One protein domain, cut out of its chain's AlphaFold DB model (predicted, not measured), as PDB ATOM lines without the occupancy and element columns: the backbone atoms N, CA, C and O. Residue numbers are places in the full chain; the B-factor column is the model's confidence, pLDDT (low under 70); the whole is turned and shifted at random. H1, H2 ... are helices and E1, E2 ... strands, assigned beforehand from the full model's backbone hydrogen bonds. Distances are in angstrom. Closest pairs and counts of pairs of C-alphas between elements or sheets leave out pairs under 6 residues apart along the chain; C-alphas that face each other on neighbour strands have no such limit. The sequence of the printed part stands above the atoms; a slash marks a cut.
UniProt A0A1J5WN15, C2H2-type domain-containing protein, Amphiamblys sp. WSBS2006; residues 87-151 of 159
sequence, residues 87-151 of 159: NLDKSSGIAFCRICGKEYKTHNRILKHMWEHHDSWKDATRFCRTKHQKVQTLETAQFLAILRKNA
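This is residues 87 to 151 of the 159 residues of the protein "C2H2-type domain-containing protein" of Amphiamblys sp. WSBS2006 (UniProt A0A1J5WN15). The model is a long zigzag: a small looped head at one end, then three helices, H1, H2 and H3, strung one after another with no bundle among them. The head is made of residues 87 to 104, where the short strand E1 has a short paired stretch on either part of the loop, and the long helix H3 sticks out at the far end as an arm, with residues 138 to 151 standing free. The printed part has 65 residues, with one named strand and three named helices in the order E1, H1, H2, H3, and its class is mostly helix. It is extended, with a radius of gyration of the C-alphas of 21.1 A, and spans 71 by 18 by 12 A.

Start at residues 87 to 88, which pair antiparallel with residues 95 to 96 of E1, the strand of residues 95 to 97. Residues 95 to 96 also pair antiparallel with residues 103 to 104, though E1 pairs with no named strand. Next look at H1, residues 107 to 117: its closest C-alpha to E1 is that of His 107, 6.4 A from that of Ala 95. H1 and H2, residues 119 to 127, are close but not clearly touching; their closest C-alphas, those of Trp 115 and Trp 121, are 6.6 A apart. Their lines are about perpendicular, at 76 degrees. Further on, H3, residues 131 to 151, touches no helix and is apart from E1, H1 and H2. Every O i to N i+4 pair is within hydrogen-bond range in H3, against 4 of 7 in H1 and 4 of 5 in H2.

Find C-alpha 95 at (45.436, 6.955, -26.417), where E1 begins its 7.0 A. H1 starts at C-alpha 107, at (46.741, 10.073, -31.794), and measures 16.2 A from first to last C-alpha; H2 measures 13.3 A. From C-alpha 131 at (59.152, -9.147, -52.652), follow H3 for 30.6 A to C-alpha 151 at (52.261, -25.961, -77.263).

Look for the two C-alphas farthest apart at Ser 91 and Ala 151, 71.0 A from each other. Without the stretches that stand free, the body has 38 residues and spans 51 by 17 by 9 A. The printed part has no cut. The links H1 to H2 and H2 to H3 are tight, and E1 to H1 is short. In the B-factor column you will find a mean pLDDT of 87.5 for the printed part, with residue 127 under 70.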
ATOM      1  N   ASN A  87      40.128   4.967 -26.961       83.50
ATOM      2  CA  ASN A  87      39.899   6.108 -26.094       83.50
ATOM      3  C   ASN A  87      41.065   7.075 -26.215       83.50
ATOM      4  O   ASN A  87      42.222   6.658 -26.288       83.50
ATOM      5  N   LEU A  88      40.744   8.364 -26.215       81.19
ATOM      6  CA  LEU A  88      41.715   9.436 -26.093       81.19
ATOM      7  C   LEU A  88      41.532  10.072 -24.723       81.19
ATOM      8  O   LEU A  88      40.507  10.713 -24.476       81.19
ATOM      9  N   ASP A  89      42.522   9.914 -23.855       81.75
ATOM     10  CA  ASP A  89      42.559  10.696 -22.636       81.75
ATOM     11  C   ASP A  89      43.069  12.102 -22.973       81.75
ATOM     12  O   ASP A  89      44.216  12.312 -23.367       81.75
ATOM     13  N   LYS A  90      42.177  13.086 -22.854       75.94
ATOM     14  CA  LYS A  90      42.491  14.493 -23.132       75.94
ATOM     15  C   LYS A  90      43.417  15.098 -22.079       75.94
ATOM     16  O   LYS A  90      44.039  16.115 -22.367       75.94
ATOM     17  N   SER A  91      43.480  14.507 -20.885       78.19
ATOM     18  CA  SER A  91      44.294  15.008 -19.779       78.19
ATOM     19  C   SER A  91      45.750  14.551 -19.886       78.19
ATOM     20  O   SER A  91      46.655  15.371 -19.760       78.19
ATOM     21  N   SER A  92      45.982  13.274 -20.205       79.31
ATOM     22  CA  SER A  92      47.329  12.710 -20.371       79.31
ATOM     23  C   SER A  92      47.853  12.746 -21.811       79.31
ATOM     24  O   SER A  92      49.048  12.558 -22.036       79.31
ATOM     25  N   GLY A  93      46.989  12.966 -22.809       83.12
ATOM     26  CA  GLY A  93      47.357  12.898 -24.227       83.12
ATOM     27  C   GLY A  93      47.677  11.480 -24.720       83.12
ATOM     28  O   GLY A  93      48.099  11.306 -25.867       83.12
ATOM     29  N   ILE A  94      47.474  10.469 -23.873       87.19
ATOM     30  CA  ILE A  94      47.691   9.058 -24.181       87.19
ATOM     31  C   ILE A  94      46.399   8.480 -24.759       87.19
ATOM     32  O   ILE A  94      45.287   8.778 -24.316       87.19
ATOM     33  N   ALA A  95      46.543   7.650 -25.787       89.69
ATOM     34  CA  ALA A  95      45.436   6.955 -26.417       89.69
ATOM     35  C   ALA A  95      45.618   5.444 -26.284       89.69
ATOM     36  O   ALA A  95      46.722   4.937 -26.475       89.69
ATOM     37  N   PHE A  96      44.539   4.719 -25.997       91.38
ATOM     38  CA  PHE A  96      44.581   3.268 -25.815       91.38
ATOM     39  C   PHE A  96      43.570   2.554 -26.704       91.38
ATOM     40  O   PHE A  96      42.429   3.000 -26.873       91.38
ATOM     41  N   CYS A  97      44.005   1.444 -27.303       91.25
ATOM     42  CA  CYS A  97      43.147   0.609 -28.134       91.25
ATOM     43  C   CYS A  97      42.245  -0.253 -27.246       91.25
ATOM     44  O   CYS A  97      42.741  -0.969 -26.380       91.25
ATOM     45  N   ARG A  98      40.931  -0.242 -27.487       88.75
ATOM     46  CA  ARG A  98      39.982  -1.061 -26.712       88.75
ATOM     47  C   ARG A  98      40.015  -2.547 -27.075       88.75
ATOM     48  O   ARG A  98      39.524  -3.356 -26.304       88.75
ATOM     49  N   ILE A  99      40.579  -2.893 -28.232       87.81
ATOM     50  CA  ILE A  99      40.600  -4.270 -28.746       87.81
ATOM     51  C   ILE A  99      41.789  -5.049 -28.168       87.81
ATOM     52  O   ILE A  99      41.648  -6.210 -27.805       87.81
ATOM     53  N   CYS A 100      42.962  -4.418 -28.062       91.00
ATOM     54  CA  CYS A 100      44.196  -5.086 -27.624       91.00
ATOM     55  C   CYS A 100      44.878  -4.439 -26.409       91.00
ATOM     56  O   CYS A 100      45.915  -4.928 -25.972       91.00
ATOM     57  N   GLY A 101      44.363  -3.315 -25.903       89.19
ATOM     58  CA  GLY A 101      44.911  -2.622 -24.734       89.19
ATOM     59  C   GLY A 101      46.224  -1.859 -24.961       89.19
ATOM     60  O   GLY A 101      46.740  -1.275 -24.016       89.19
ATOM     61  N   LYS A 102      46.778  -1.825 -26.185       91.25
ATOM     62  CA  LYS A 102      48.037  -1.108 -26.470       91.25
ATOM     63  C   LYS A 102      47.884   0.401 -26.247       91.25
ATOM     64  O   LYS A 102      46.968   1.016 -26.805       91.25
ATOM     65  N   GLU A 103      48.815   0.989 -25.494       92.38
ATOM     66  CA  GLU A 103      48.919   2.438 -25.308       92.38
ATOM     67  C   GLU A 103      49.771   3.103 -26.397       92.38
ATOM     68  O   GLU A 103      50.759   2.554 -26.891       92.38
ATOM     69  N   TYR A 104      49.407   4.331 -26.749       91.69
ATOM     70  CA  TYR A 104      50.121   5.160 -27.704       91.69
ATOM     71  C   TYR A 104      50.176   6.606 -27.212       91.69
ATOM     72  O   TYR A 104      49.161   7.209 -26.879       91.69
ATOM     73  N   LYS A 105      51.366   7.207 -27.275       90.56
ATOM     74  CA  LYS A 105      51.611   8.611 -26.886       90.56
ATOM     75  C   LYS A 105      51.063   9.648 -27.873       90.56
ATOM     76  O   LYS A 105      51.174  10.846 -27.646       90.56
ATOM     77  N   THR A 106      50.597   9.222 -29.045       87.19
ATOM     78  CA  THR A 106      50.176  10.133 -30.115       87.19
ATOM     79  C   THR A 106      48.970   9.564 -30.839       87.19
ATOM     80  O   THR A 106      48.990   8.406 -31.263       87.19
ATOM     81  N   HIS A 107      47.972  10.416 -31.075       86.75
ATOM     82  CA  HIS A 107      46.741  10.073 -31.794       86.75
ATOM     83  C   HIS A 107      46.995   9.428 -33.170       86.75
ATOM     84  O   HIS A 107      46.422   8.398 -33.505       86.75
ATOM     85  N   ASN A 108      47.961   9.942 -33.932       88.31
ATOM     86  CA  ASN A 108      48.306   9.383 -35.243       88.31
ATOM     87  C   ASN A 108      48.806   7.929 -35.187       88.31
ATOM     88  O   ASN A 108      48.597   7.177 -36.138       88.31
ATOM     89  N   ARG A 109      49.482   7.515 -34.103       89.38
ATOM     90  CA  ARG A 109      49.972   6.132 -33.973       89.38
ATOM     91  C   ARG A 109      48.824   5.165 -33.710       89.38
ATOM     92  O   ARG A 109      48.798   4.099 -34.317       89.38
ATOM     93  N   ILE A 110      47.860   5.558 -32.876       91.00
ATOM     94  CA  ILE A 110      46.691   4.720 -32.609       91.00
ATOM     95  C   ILE A 110      45.769   4.621 -33.826       91.00
ATOM     96  O   ILE A 110      45.322   3.526 -34.144       91.00
ATOM     97  N   LEU A 111      45.579   5.711 -34.579       88.94
ATOM     98  CA  LEU A 111      44.824   5.670 -35.836       88.94
ATOM     99  C   LEU A 111      45.432   4.681 -36.837       88.94
ATOM    100  O   LEU A 111      44.704   3.942 -37.488       88.94
ATOM    101  N   LYS A 112      46.768   4.641 -36.945       89.62
ATOM    102  CA  LYS A 112      47.460   3.652 -37.786       89.62
ATOM    103  C   LYS A 112      47.258   2.229 -37.271       89.62
ATOM    104  O   LYS A 112      46.988   1.339 -38.064       89.62
ATOM    105  N   HIS A 113      47.346   2.032 -35.961       90.56
ATOM    106  CA  HIS A 113      47.150   0.725 -35.344       90.56
ATOM    107  C   HIS A 113      45.739   0.162 -35.570       90.56
ATOM    108  O   HIS A 113      45.586  -1.035 -35.781       90.56
ATOM    109  N   MET A 114      44.706   1.004 -35.581       89.06
ATOM    110  CA  MET A 114      43.327   0.553 -35.792       89.06
ATOM    111  C   MET A 114      43.102  -0.173 -37.120       89.06
ATOM    112  O   MET A 114      42.220  -1.024 -37.189       89.06
ATOM    113  N   TRP A 115      43.907   0.117 -38.147       87.62
ATOM    114  CA  TRP A 115      43.835  -0.607 -39.415       87.62
ATOM    115  C   TRP A 115      44.160  -2.089 -39.253       87.62
ATOM    116  O   TRP A 115      43.562  -2.895 -39.949       87.62
ATOM    117  N   GLU A 116      45.009  -2.464 -38.293       87.62
ATOM    118  CA  GLU A 116      45.352  -3.866 -38.023       87.62
ATOM    119  C   GLU A 116      44.160  -4.690 -37.521       87.62
ATOM    120  O   GLU A 116      44.147  -5.911 -37.677       87.62
ATOM    121  N   HIS A 117      43.155  -4.028 -36.941       87.31
ATOM    122  CA  HIS A 117      41.943  -4.672 -36.433       87.31
ATOM    123  C   HIS A 117      40.817  -4.746 -37.456       87.31
ATOM    124  O   HIS A 117      39.832  -5.439 -37.215       87.31
ATOM    125  N   HIS A 118      40.933  -4.042 -38.581       84.50
ATOM    126  CA  HIS A 118      39.922  -4.108 -39.623       84.50
ATOM    127  C   HIS A 118      39.940  -5.501 -40.267       84.50
ATOM    128  O   HIS A 118      41.001  -5.984 -40.657       84.50
ATOM    129  N   ASP A 119      38.792  -6.160 -40.421       80.56
ATOM    130  CA  ASP A 119      38.775  -7.541 -40.923       80.56
ATOM    131  C   ASP A 119      39.356  -7.658 -42.337       80.56
ATOM    132  O   ASP A 119      40.164  -8.548 -42.599       80.56
ATOM    133  N   SER A 120      39.097  -6.678 -43.212       79.50
ATOM    134  CA  SER A 120      39.724  -6.663 -44.543       79.50
ATOM    135  C   SER A 120      41.248  -6.469 -44.513       79.50
ATOM    136  O   SER A 120      41.924  -6.778 -45.494       79.50
ATOM    137  N   TRP A 121      41.824  -5.988 -43.404       81.62
ATOM    138  CA  TRP A 121      43.277  -5.892 -43.244       81.62
ATOM    139  C   TRP A 121      43.918  -7.258 -43.015       81.62
ATOM    140  O   TRP A 121      45.026  -7.510 -43.493       81.62
ATOM    141  N   LYS A 122      43.221  -8.175 -42.337       74.56
ATOM    142  CA  LYS A 122      43.675  -9.567 -42.190       74.56
ATOM    143  C   LYS A 122      43.776 -10.242 -43.558       74.56
ATOM    144  O   LYS A 122      44.764 -10.913 -43.850       74.56
ATOM    145  N   ASP A 123      42.817  -9.970 -44.437       78.38
ATOM    146  CA  ASP A 123      42.870 -10.455 -45.813       78.38
ATOM    147  C   ASP A 123      43.975  -9.753 -46.610       78.38
ATOM    148  O   ASP A 123      44.802 -10.412 -47.240       78.38
ATOM    149  N   ALA A 124      44.075  -8.425 -46.530       78.12
ATOM    150  CA  ALA A 124      45.112  -7.667 -47.232       78.12
ATOM    151  C   ALA A 124      46.533  -8.102 -46.836       78.12
ATOM    152  O   ALA A 124      47.394  -8.262 -47.702       78.12
ATOM    153  N   THR A 125      46.782  -8.353 -45.548       75.00
ATOM    154  CA  THR A 125      48.083  -8.834 -45.054       75.00
ATOM    155  C   THR A 125      48.409 -10.238 -45.554       75.00
ATOM    156  O   THR A 125      49.568 -10.511 -45.862       75.00
ATOM    157  N   ARG A 126      47.406 -11.099 -45.758       73.38
ATOM    158  CA  ARG A 126      47.581 -12.405 -46.414       73.38
ATOM    159  C   ARG A 126      48.010 -12.274 -47.882       73.38
ATOM    160  O   ARG A 126      48.778 -13.100 -48.376       73.38
ATOM    161  N   PHE A 127      47.552 -11.229 -48.573       69.19
ATOM    162  CA  PHE A 127      47.929 -10.931 -49.963       69.19
ATOM    163  C   PHE A 127      49.174 -10.041 -50.094       69.19
ATOM    164  O   PHE A 127      49.713  -9.896 -51.198       69.19
ATOM    165  N   CYS A 128      49.702  -9.509 -48.988       72.19
ATOM    166  CA  CYS A 128      51.008  -8.854 -48.915       72.19
ATOM    167  C   CYS A 128      52.140  -9.887 -49.038       72.19
ATOM    168  O   CYS A 128      52.907 -10.143 -48.115       72.19
ATOM    169  N   ARG A 129      52.250 -10.476 -50.228       78.38
ATOM    170  CA  ARG A 129      53.347 -11.354 -50.639       78.38
ATOM    171  C   ARG A 129      54.692 -10.652 -50.429       78.38
ATOM    172  O   ARG A 129      54.825  -9.460 -50.734       78.38
ATOM    173  N   THR A 130      55.705 -11.396 -49.988       89.56
ATOM    174  CA  THR A 130      57.077 -10.872 -49.907       89.56
ATOM    175  C   THR A 130      57.568 -10.462 -51.298       89.56
ATOM    176  O   THR A 130      57.079 -10.952 -52.320       89.56
ATOM    177  N   LYS A 131      58.562  -9.565 -51.367       82.88
ATOM    178  CA  LYS A 131      59.152  -9.147 -52.652       82.88
ATOM    179  C   LYS A 131      59.579 -10.358 -53.488       82.88
ATOM    180  O   LYS A 131      59.289 -10.410 -54.675       82.88
ATOM    181  N   HIS A 132      60.205 -11.345 -52.852       90.38
ATOM    182  CA  HIS A 132      60.654 -12.559 -53.522       90.38
ATOM    183  C   HIS A 132      59.490 -13.399 -54.054       90.38
ATOM    184  O   HIS A 132      59.525 -13.816 -55.203       90.38
ATOM    185  N   GLN A 133      58.414 -13.560 -53.279       92.69
ATOM    186  CA  GLN A 133      57.217 -14.270 -53.744       92.69
ATOM    187  C   GLN A 133      56.576 -13.588 -54.959       92.69
ATOM    188  O   GLN A 133      56.092 -14.264 -55.869       92.69
ATOM    189  N   LYS A 134      56.579 -12.250 -54.996       92.19
ATOM    190  CA  LYS A 134      56.109 -11.495 -56.165       92.19
ATOM    191  C   LYS A 134      56.990 -11.767 -57.387       92.19
ATOM    192  O   LYS A 134      56.450 -12.041 -58.453       92.19
ATOM    193  N   VAL A 135      58.313 -11.749 -57.215       94.25
ATOM    194  CA  VAL A 135      59.278 -12.063 -58.284       94.25
ATOM    195  C   VAL A 135      59.082 -13.495 -58.798       94.25
ATOM    196  O   VAL A 135      58.823 -13.666 -59.984       94.25
ATOM    197  N   GLN A 136      59.036 -14.495 -57.912       96.19
ATOM    198  CA  GLN A 136      58.792 -15.899 -58.273       96.19
ATOM    199  C   GLN A 136      57.481 -16.097 -59.048       96.19
ATOM    200  O   GLN A 136      57.421 -16.875 -60.000       96.19
ATOM    201  N   THR A 137      56.413 -15.393 -58.655       94.00
ATOM    202  CA  THR A 137      55.115 -15.480 -59.344       94.00
ATOM    203  C   THR A 137      55.219 -14.952 -60.776       94.00
ATOM    204  O   THR A 137      54.696 -15.578 -61.699       94.00
ATOM    205  N   LEU A 138      55.906 -13.823 -60.975       95.50
ATOM    206  CA  LEU A 138      56.100 -13.227 -62.299       95.50
ATOM    207  C   LEU A 138      56.992 -14.096 -63.192       95.50
ATOM    208  O   LEU A 138      56.646 -14.330 -64.349       95.50
ATOM    209  N   GLU A 139      58.082 -14.634 -62.647       96.94
ATOM    210  CA  GLU A 139      58.978 -15.557 -63.359       96.94
ATOM    211  C   GLU A 139      58.237 -16.835 -63.787       96.94
ATOM    212  O   GLU A 139      58.308 -17.252 -64.946       96.94
ATOM    213  N   THR A 140      57.431 -17.405 -62.885       97.06
ATOM    214  CA  THR A 140      56.585 -18.575 -63.178       97.06
ATOM    215  C   THR A 140      55.565 -18.265 -64.276       97.06
ATOM    216  O   THR A 140      55.385 -19.054 -65.204       97.06
ATOM    217  N   ALA A 141      54.907 -17.102 -64.210       96.69
ATOM    218  CA  ALA A 141      53.930 -16.685 -65.213       96.69
ATOM    219  C   ALA A 141      54.566 -16.519 -66.603       96.69
ATOM    220  O   ALA A 141      53.980 -16.934 -67.607       96.69
ATOM    221  N   GLN A 142      55.780 -15.965 -66.671       97.31
ATOM    222  CA  GLN A 142      56.529 -15.843 -67.920       97.31
ATOM    223  C   GLN A 142      56.867 -17.215 -68.513       97.31
ATOM    224  O   GLN A 142      56.646 -17.436 -69.708       97.31
ATOM    225  N   PHE A 143      57.345 -18.152 -67.693       96.56
ATOM    226  CA  PHE A 143      57.639 -19.515 -68.136       96.56
ATOM    227  C   PHE A 143      56.388 -20.227 -68.679       96.56
ATOM    228  O   PHE A 143      56.407 -20.758 -69.792       96.56
ATOM    229  N   LEU A 144      55.261 -20.151 -67.961       96.56
ATOM    230  CA  LEU A 144      53.982 -20.710 -68.413       96.56
ATOM    231  C   LEU A 144      53.515 -20.105 -69.747       96.56
ATOM    232  O   LEU A 144      52.984 -20.817 -70.603       96.56
ATOM    233  N   ALA A 145      53.738 -18.807 -69.968       96.19
ATOM    234  CA  ALA A 145      53.412 -18.161 -71.237       96.19
ATOM    235  C   ALA A 145      54.271 -18.684 -72.402       96.19
ATOM    236  O   ALA A 145      53.759 -18.842 -73.514       96.19
ATOM    237  N   ILE A 146      55.551 -18.978 -72.160       95.50
ATOM    238  CA  ILE A 146      56.448 -19.591 -73.151       95.50
ATOM    239  C   ILE A 146      55.973 -21.007 -73.484       95.50
ATOM    240  O   ILE A 146      55.781 -21.320 -74.661       95.50
ATOM    241  N   LEU A 147      55.684 -21.829 -72.468       95.38
ATOM    242  CA  LEU A 147      55.143 -23.177 -72.670       95.38
ATOM    243  C   LEU A 147      53.851 -23.150 -73.489       95.38
ATOM    244  O   LEU A 147      53.710 -23.898 -74.456       95.38
ATOM    245  N   ARG A 148      52.936 -22.227 -73.173       94.19
ATOM    246  CA  ARG A 148      51.687 -22.051 -73.923       94.19
ATOM    247  C   ARG A 148      51.928 -21.674 -75.389       94.19
ATOM    248  O   ARG A 148      51.182 -22.128 -76.254       94.19
ATOM    249  N   LYS A 149      52.932 -20.845 -75.691       91.31
ATOM    250  CA  LYS A 149      53.296 -20.486 -77.076       91.31
ATOM    251  C   LYS A 149      53.867 -21.681 -77.839       91.31
ATOM    252  O   LYS A 149      53.526 -21.859 -79.004       91.31
ATOM    253  N   ASN A 150      54.687 -22.495 -77.183       88.62
ATOM    254  CA  ASN A 150      55.309 -23.668 -77.793       88.62
ATOM    255  C   ASN A 150      54.282 -24.782 -78.040       88.62
ATOM    256  O   ASN A 150      54.265 -25.358 -79.122       88.62
ATOM    257  N   ALA A 151      53.353 -25.000 -77.104       84.00
ATOM    258  CA  ALA A 151      52.261 -25.961 -77.263       84.00
ATOM    259  C   ALA A 151      51.339 -25.625 -78.451       84.00
ATOM    260  O   ALA A 151      50.903 -26.518 -79.164       84.00
TER     261      ALA A 151